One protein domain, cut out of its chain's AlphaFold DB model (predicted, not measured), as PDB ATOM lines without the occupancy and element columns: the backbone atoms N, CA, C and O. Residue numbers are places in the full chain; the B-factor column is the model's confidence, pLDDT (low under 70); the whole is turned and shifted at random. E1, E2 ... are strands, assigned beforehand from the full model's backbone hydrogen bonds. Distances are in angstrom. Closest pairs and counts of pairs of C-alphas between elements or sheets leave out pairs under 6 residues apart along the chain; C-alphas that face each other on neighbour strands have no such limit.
ATOM      1  N   PHE A   7     327.556 379.627 410.430       94.06
ATOM      2  CA  PHE A   7     328.639 379.887 409.485       94.06
ATOM      3  C   PHE A   7     329.453 378.621 409.273       94.06
ATOM      4  O   PHE A   7     329.700 377.881 410.223       94.06
ATOM      5  N   LYS A   8     329.868 378.380 408.028       94.06
ATOM      6  CA  LYS A   8     330.880 377.380 407.690       94.06
ATOM      7  C   LYS A   8     332.218 378.105 407.546       94.06
ATOM      8  O   LYS A   8     332.337 378.971 406.686       94.06
ATOM      9  N   CYS A   9     333.185 377.753 408.377       90.81
ATOM     10  CA  CYS A   9     334.486 378.388 408.484       90.81
ATOM     11  C   CYS A   9     335.584 377.507 407.887       90.81
ATOM     12  O   CYS A   9     335.582 376.286 408.067       90.81
ATOM     13  N   ASP A  10     336.556 378.162 407.259       90.12
ATOM     14  CA  ASP A  10     337.882 377.606 407.040       90.12
ATOM     15  C   ASP A  10     338.767 378.050 408.205       90.12
ATOM     16  O   ASP A  10     338.994 379.241 408.418       90.12
ATOM     17  N   TRP A  11     339.212 377.096 409.018       89.06
ATOM     18  CA  TRP A  11     340.041 377.398 410.178       89.06
ATOM     19  C   TRP A  11     341.491 377.529 409.760       89.06
ATOM     20  O   TRP A  11     342.025 376.624 409.129       89.06
ATOM     21  N   VAL A  12     342.156 378.593 410.176       87.06
ATOM     22  CA  VAL A  12     343.617 378.654 410.130       87.06
ATOM     23  C   VAL A  12     344.162 377.773 411.264       87.06
ATOM     24  O   VAL A  12     343.515 377.631 412.307       87.06
ATOM     25  N   ASP A  13     345.309 377.117 411.064       82.44
ATOM     26  CA  ASP A  13     346.023 376.470 412.181       82.44
ATOM     27  C   ASP A  13     346.300 377.526 413.280       82.44
ATOM     28  O   ASP A  13     346.290 378.720 413.020       82.44
ATOM     29  N   ASN A  14     346.513 377.147 414.533       76.00
ATOM     30  CA  ASN A  14     347.002 378.098 415.544       76.00
ATOM     31  C   ASN A  14     348.518 377.946 415.756       76.00
ATOM     32  O   ASN A  14     349.172 378.749 416.416       76.00
ATOM     33  N   LYS A  15     349.125 376.894 415.197       76.44
ATOM     34  CA  LYS A  15     350.548 376.609 415.367       76.44
ATOM     35  C   LYS A  15     351.373 377.332 414.303       76.44
ATOM     36  O   LYS A  15     351.400 376.930 413.144       76.44
ATOM     37  N   ASN A  16     352.117 378.355 414.729       73.94
ATOM     38  CA  ASN A  16     353.104 379.101 413.926       73.94
ATOM     39  C   ASN A  16     352.541 379.907 412.739       73.94
ATOM     40  O   ASN A  16     353.291 380.244 411.825       73.94
ATOM     41  N   VAL A  17     351.242 380.190 412.730       85.38
ATOM     42  CA  VAL A  17     350.564 380.960 411.665       85.38
ATOM     43  C   VAL A  17     349.807 382.163 412.215       85.38
ATOM     44  O   VAL A  17     349.161 382.886 411.467       85.38
ATOM     45  N   ILE A  18     349.924 382.389 413.522       90.19
ATOM     46  CA  ILE A  18     349.539 383.619 414.197       90.19
ATOM     47  C   ILE A  18     350.785 384.116 414.927       90.19
ATOM     48  O   ILE A  18     351.438 383.344 415.633       90.19
ATOM     49  N   LYS A  19     351.127 385.388 414.739       91.38
ATOM     50  CA  LYS A  19     352.198 386.069 415.475       91.38
ATOM     51  C   LYS A  19     351.768 387.484 415.833       91.38
ATOM     52  O   LYS A  19     350.828 388.011 415.246       91.38
ATOM     53  N   VAL A  20     352.473 388.084 416.780       91.94
ATOM     54  CA  VAL A  20     352.374 389.512 417.078       91.94
ATOM     55  C   VAL A  20     353.702 390.140 416.674       91.94
ATOM     56  O   VAL A  20     354.745 389.571 417.002       91.94
ATOM     57  N   ASP A  21     353.673 391.220 415.897       89.94
ATOM     58  CA  ASP A  21     354.893 391.948 415.529       89.94
ATOM     59  C   ASP A  21     355.374 392.885 416.647       89.94
ATOM     60  O   ASP A  21     354.749 393.022 417.701       89.94
ATOM     61  N   ASP A  22     356.501 393.551 416.395       90.00
ATOM     62  CA  ASP A  22     357.117 394.494 417.333       90.00
ATOM     63  C   ASP A  22     356.245 395.738 417.597       90.00
ATOM     64  O   ASP A  22     356.463 396.448 418.578       90.00
ATOM     65  N   LEU A  23     355.250 396.000 416.743       88.31
ATOM     66  CA  LEU A  23     354.292 397.098 416.879       88.31
ATOM     67  C   LEU A  23     353.008 396.668 417.611       88.31
ATOM     68  O   LEU A  23     352.137 397.499 417.862       88.31
ATOM     69  N   GLY A  24     352.884 395.390 417.978       89.00
ATOM     70  CA  GLY A  24     351.724 394.845 418.679       89.00
ATOM     71  C   GLY A  24     350.576 394.412 417.764       89.00
ATOM     72  O   GLY A  24     349.515 394.029 418.266       89.00
ATOM     73  N   PHE A  25     350.752 394.427 416.440       90.19
ATOM     74  CA  PHE A  25     349.733 393.939 415.519       90.19
ATOM     75  C   PHE A  25     349.725 392.420 415.472       90.19
ATOM     76  O   PHE A  25     350.759 391.765 415.363       90.19
ATOM     77  N   THR A  26     348.524 391.847 415.501       92.69
ATOM     78  CA  THR A  26     348.350 390.424 415.215       92.69
ATOM     79  C   THR A  26     348.432 390.209 413.709       92.69
ATOM     80  O   THR A  26     347.699 390.845 412.952       92.69
ATOM     81  N   LEU A  27     349.282 389.279 413.284       93.38
ATOM     82  CA  LEU A  27     349.397 388.833 411.903       93.38
ATOM     83  C   LEU A  27     348.973 387.379 411.775       93.38
ATOM     84  O   LEU A  27     349.312 386.548 412.619       93.38
ATOM     85  N   VAL A  28     348.279 387.080 410.684       92.81
ATOM     86  CA  VAL A  28     347.839 385.733 410.332       92.81
ATOM     87  C   VAL A  28     348.392 385.323 408.969       92.81
ATOM     88  O   VAL A  28     348.446 386.128 408.041       92.81
ATOM     89  N   ASP A  29     348.816 384.069 408.870       92.81
ATOM     90  CA  ASP A  29     349.190 383.387 407.632       92.81
ATOM     91  C   ASP A  29     348.041 382.451 407.227       92.81
ATOM     92  O   ASP A  29     347.708 381.508 407.950       92.81
ATOM     93  N   PHE A  30     347.422 382.716 406.077       89.50
ATOM     94  CA  PHE A  30     346.262 381.965 405.591       89.50
ATOM     95  C   PHE A  30     346.615 380.704 404.793       89.50
ATOM     96  O   PHE A  30     345.712 379.932 404.460       89.50
ATOM     97  N   ASP A  31     347.894 380.436 404.515       87.12
ATOM     98  CA  ASP A  31     348.295 379.314 403.654       87.12
ATOM     99  C   ASP A  31     348.064 377.941 404.309       87.12
ATOM    100  O   ASP A  31     348.077 376.899 403.642       87.12
ATOM    101  N   LYS A  32     347.837 377.903 405.628       82.75
ATOM    102  CA  LYS A  32     347.657 376.665 406.398       82.75
ATOM    103  C   LYS A  32     346.281 376.585 407.044       82.75
ATOM    104  O   LYS A  32     346.057 377.058 408.158       82.75
ATOM    105  N   ILE A  33     345.385 375.877 406.362       85.31
ATOM    106  CA  ILE A  33     344.035 375.572 406.845       85.31
ATOM    107  C   ILE A  33     344.010 374.252 407.636       85.31
ATOM    108  O   ILE A  33     344.495 373.218 407.169       85.31
ATOM    109  N   ALA A  34     343.379 374.272 408.808       84.00
ATOM    110  CA  ALA A  34     343.221 373.168 409.747       84.00
ATOM    111  C   ALA A  34     341.735 372.877 410.063       84.00
ATOM    112  O   ALA A  34     340.820 373.404 409.436       84.00
ATOM    113  N   HIS A  35     341.486 371.960 411.006       83.44
ATOM    114  CA  HIS A  35     340.173 371.690 411.625       83.44
ATOM    115  C   HIS A  35     338.969 371.482 410.674       83.44
ATOM    116  O   HIS A  35     337.823 371.737 411.040       83.44
ATOM    117  N   LYS A  36     339.200 370.922 409.476       84.19
ATOM    118  CA  LYS A  36     338.170 370.696 408.437       84.19
ATOM    119  C   LYS A  36     336.983 369.825 408.881       84.19
ATOM    120  O   LYS A  36     335.925 369.878 408.261       84.19
ATOM    121  N   SER A  37     337.151 369.012 409.924       89.06
ATOM    122  CA  SER A  37     336.108 368.126 410.456       89.06
ATOM    123  C   SER A  37     335.063 368.837 411.322       89.06
ATOM    124  O   SER A  37     333.992 368.271 411.527       89.06
ATOM    125  N   ASN A  38     335.326 370.057 411.807       88.75
ATOM    126  CA  ASN A  38     334.377 370.832 412.612       88.75
ATOM    127  C   ASN A  38     334.258 372.279 412.101       88.75
ATOM    128  O   ASN A  38     334.770 373.201 412.735       88.75
ATOM    129  N   PRO A  39     333.628 372.504 410.935       92.00
ATOM    130  CA  PRO A  39     333.665 373.802 410.273       92.00
ATOM    131  C   PRO A  39     332.557 374.757 410.731       92.00
ATOM    132  O   PRO A  39     332.504 375.870 410.233       92.00
ATOM    133  N   PHE A  40     331.631 374.354 411.606       93.94
ATOM    134  CA  PHE A  40     330.432 375.153 411.877       93.94
ATOM    135  C   PHE A  40     330.495 375.912 413.201       93.94
ATOM    136  O   PHE A  40     330.852 375.338 414.228       93.94
ATOM    137  N   ILE A  41     330.069 377.178 413.178       94.44
ATOM    138  CA  ILE A  41     329.868 378.013 414.372       94.44
ATOM    139  C   ILE A  41     328.509 378.717 414.341       94.44
ATOM    140  O   ILE A  41     327.930 378.946 413.274       94.44
ATOM    141  N   LEU A  42     328.011 379.102 415.517       93.94
ATOM    142  CA  LEU A  42     326.881 380.023 415.638       93.94
ATOM    143  C   LEU A  42     327.320 381.444 415.283       93.94
ATOM    144  O   LEU A  42     328.454 381.839 415.546       93.94
ATOM    145  N   ALA A  43     326.394 382.252 414.765       88.44
ATOM    146  CA  ALA A  43     326.677 383.658 414.482       88.44
ATOM    147  C   ALA A  43     327.116 384.440 415.733       88.44
ATOM    148  O   ALA A  43     328.001 385.282 415.647       88.44
ATOM    149  N   SER A  44     326.570 384.100 416.904       87.69
ATOM    150  CA  SER A  44     326.940 384.704 418.191       87.69
ATOM    151  C   SER A  44     328.367 384.390 418.652       87.69
ATOM    152  O   SER A  44     328.857 385.027 419.578       87.69
ATOM    153  N   GLN A  45     329.030 383.405 418.041       90.81
ATOM    154  CA  GLN A  45     330.415 383.038 418.349       90.81
ATOM    155  C   GLN A  45     331.420 383.734 417.421       90.81
ATOM    156  O   GLN A  45     332.621 383.665 417.672       90.81
ATOM    157  N   ALA A  46     330.955 384.380 416.349       89.38
ATOM    158  CA  ALA A  46     331.816 385.068 415.400       89.38
ATOM    159  C   ALA A  46     332.066 386.518 415.841       89.38
ATOM    160  O   ALA A  46     331.141 387.231 416.225       89.38
ATOM    161  N   LYS A  47     333.314 386.976 415.714       87.19
ATOM    162  CA  LYS A  47     333.675 388.396 415.780       87.19
ATOM    163  C   LYS A  47     334.097 388.855 414.387       87.19
ATOM    164  O   LYS A  47     334.907 388.186 413.748       87.19
ATOM    165  N   GLN A  48     333.557 389.981 413.923       86.38
ATOM    166  CA  GLN A  48     333.986 390.582 412.663       86.38
ATOM    167  C   GLN A  48     335.356 391.245 412.837       86.38
ATOM    168  O   GLN A  48     335.594 391.967 413.807       86.38
ATOM    169  N   VAL A  49     336.246 390.987 411.883       90.00
ATOM    170  CA  VAL A  49     337.570 391.603 411.758       90.00
ATOM    171  C   VAL A  49     337.853 391.873 410.283       90.00
ATOM    172  O   VAL A  49     337.203 391.302 409.405       90.00
ATOM    173  N   PHE A  50     338.823 392.735 410.017       91.00
ATOM    174  CA  PHE A  50     339.343 393.024 408.688       91.00
ATOM    175  C   PHE A  50     340.781 392.530 408.578       91.00
ATOM    176  O   PHE A  50     341.486 392.421 409.581       91.00
ATOM    177  N   TYR A  51     341.211 392.244 407.354       93.38
ATOM    178  CA  TYR A  51     342.573 391.820 407.060       93.38
ATOM    179  C   TYR A  51     343.186 392.760 406.031       93.38
ATOM    180  O   TYR A  51     342.551 393.073 405.023       93.38
ATOM    181  N   VAL A  52     344.417 393.191 406.283       93.88
ATOM    182  CA  VAL A  52     345.217 393.978 405.338       93.88
ATOM    183  C   VAL A  52     346.519 393.234 405.106       93.88
ATOM    184  O   VAL A  52     347.196 392.873 406.064       93.88
ATOM    185  N   GLN A  53     346.853 392.971 403.843       95.62
ATOM    186  CA  GLN A  53     348.107 392.311 403.497       95.62
ATOM    187  C   GLN A  53     349.294 393.154 403.978       95.62
ATOM    188  O   GLN A  53     349.326 394.366 403.755       95.62
ATOM    189  N   ASP A  54     350.255 392.508 404.633       92.94
ATOM    190  CA  ASP A  54     351.497 393.154 405.041       92.94
ATOM    191  C   ASP A  54     352.319 393.537 403.798       92.94
ATOM    192  O   ASP A  54     352.469 392.763 402.850       92.94
ATOM    193  N   GLN A  55     352.833 394.767 403.793       91.94
ATOM    194  CA  GLN A  55     353.636 395.299 402.696       91.94
ATOM    195  C   GLN A  55     355.081 394.783 402.720       91.94
ATOM    196  O   GLN A  55     355.737 394.794 401.679       91.94
ATOM    197  N   LEU A  56     355.586 394.351 403.883       91.44
ATOM    198  CA  LEU A  56     356.950 393.840 404.035       91.44
ATOM    199  C   LEU A  56     357.046 392.349 403.698       91.44
ATOM    200  O   LEU A  56     358.000 391.927 403.043       91.44
ATOM    201  N   ASP A  57     356.058 391.560 404.118       93.50
ATOM    202  CA  ASP A  57     355.950 390.137 403.797       93.50
ATOM    203  C   ASP A  57     354.508 389.788 403.374       93.50
ATOM    204  O   ASP A  57     353.654 389.543 404.229       93.50
ATOM    205  N   PRO A  58     354.232 389.703 402.055       93.00
ATOM    206  CA  PRO A  58     352.901 389.441 401.502       93.00
ATOM    207  C   PRO A  58     352.231 388.142 401.968       93.00
ATOM    208  O   PRO A  58     351.039 387.955 401.715       93.00
ATOM    209  N   ARG A  59     352.980 387.233 402.606       92.62
ATOM    210  CA  ARG A  59     352.446 386.012 403.220       92.62
ATOM    211  C   ARG A  59     351.580 386.305 404.448       92.62
ATOM    212  O   ARG A  59     350.701 385.514 404.780       92.62
ATOM    213  N   TRP A  60     351.824 387.418 405.132       93.69
ATOM    214  CA  TRP A  60     351.100 387.787 406.342       93.69
ATOM    215  C   TRP A  60     349.988 388.787 406.052       93.69
ATOM    216  O   TRP A  60     350.071 389.631 405.160       93.69
ATOM    217  N   SER A  61     348.928 388.708 406.848       95.19
ATOM    218  CA  SER A  61     347.866 389.707 406.889       95.19
ATOM    219  C   SER A  61     347.692 390.233 408.304       95.19
ATOM    220  O   SER A  61     347.523 389.456 409.243       95.19
ATOM    221  N   VAL A  62     347.704 391.552 408.454       94.69
ATOM    222  CA  VAL A  62     347.413 392.249 409.707       94.69
ATOM    223  C   VAL A  62     345.923 392.149 410.004       94.69
ATOM    224  O   VAL A  62     345.093 392.416 409.133       94.69
ATOM    225  N   VAL A  63     345.584 391.774 411.236       93.12
ATOM    226  CA  VAL A  63     344.203 391.675 411.716       93.12
ATOM    227  C   VAL A  63     343.780 393.000 412.340       93.12
ATOM    228  O   VAL A  63     344.387 393.472 413.299       93.12
ATOM    229  N   LEU A  64     342.701 393.574 411.825       90.94
ATOM    230  CA  LEU A  64     342.118 394.823 412.292       90.94
ATOM    231  C   LEU A  64     340.759 394.545 412.937       90.94
ATOM    232  O   LEU A  64     339.836 394.049 412.287       90.94
ATOM    233  N   SER A  65     340.616 394.859 414.223       84.56
ATOM    234  CA  SER A  65     339.321 394.785 414.898       84.56
ATOM    235  C   SER A  65     338.561 396.088 414.725       84.56
ATOM    236  O   SER A  65     339.104 397.156 414.988       84.56
ATOM    237  N   THR A  66     337.285 396.006 414.364       75.25
ATOM    238  CA  THR A  66     336.405 397.160 414.539       75.25
ATOM    239  C   THR A  66     336.034 397.302 416.009       75.25
ATOM    240  O   THR A  66     335.770 396.270 416.649       75.25
TER     241      THR A  66
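AT A GLANCE: This is residues 7 to 66 of the 97 residues of the protein "DUF4216 domain-containing protein" of Vitis vinifera (UniProt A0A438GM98). Little regular structure: a small, twisted sheet of four strands, with a wide loop, residues 30 to 48, swinging out to E3, far from the sheet, where residues 7 to 8 pair with E3. The 60 printed residues have no named helix and five strands, E1 to E5, holding 21 residues, all strand in class. The antiparallel sheet runs E1 E2 E5 E4. The whole is only just compact, close to loose, radius of gyration of the C-alphas 12.5 A, spanning 33 by 25 by 15 A.

IN THESE COORDINATES: E1 is residues 18 to 20, from C-alpha 18 at (349.539, 383.619, 414.197); E2 26 to 29; E3 40 to 42; E4 49 to 53, 13.4 A; E5 60 to 65, 16.2 A, ending at C-alpha 65 (339.321, 394.785, 414.898).

HOW THE PARTS SIT: Hairpin E1 and E2 has N 19 and O 27 at 3.0 A. E2 and E5 have N 28 and O 61 at 2.9 A. Hairpin E5 and E4 has N 50 and O 64 at 2.8 A. E3 pairs with no named strand.

THE WHOLE: The printed part has no cut and no long link. No printed residue is under 70 in pLDDT.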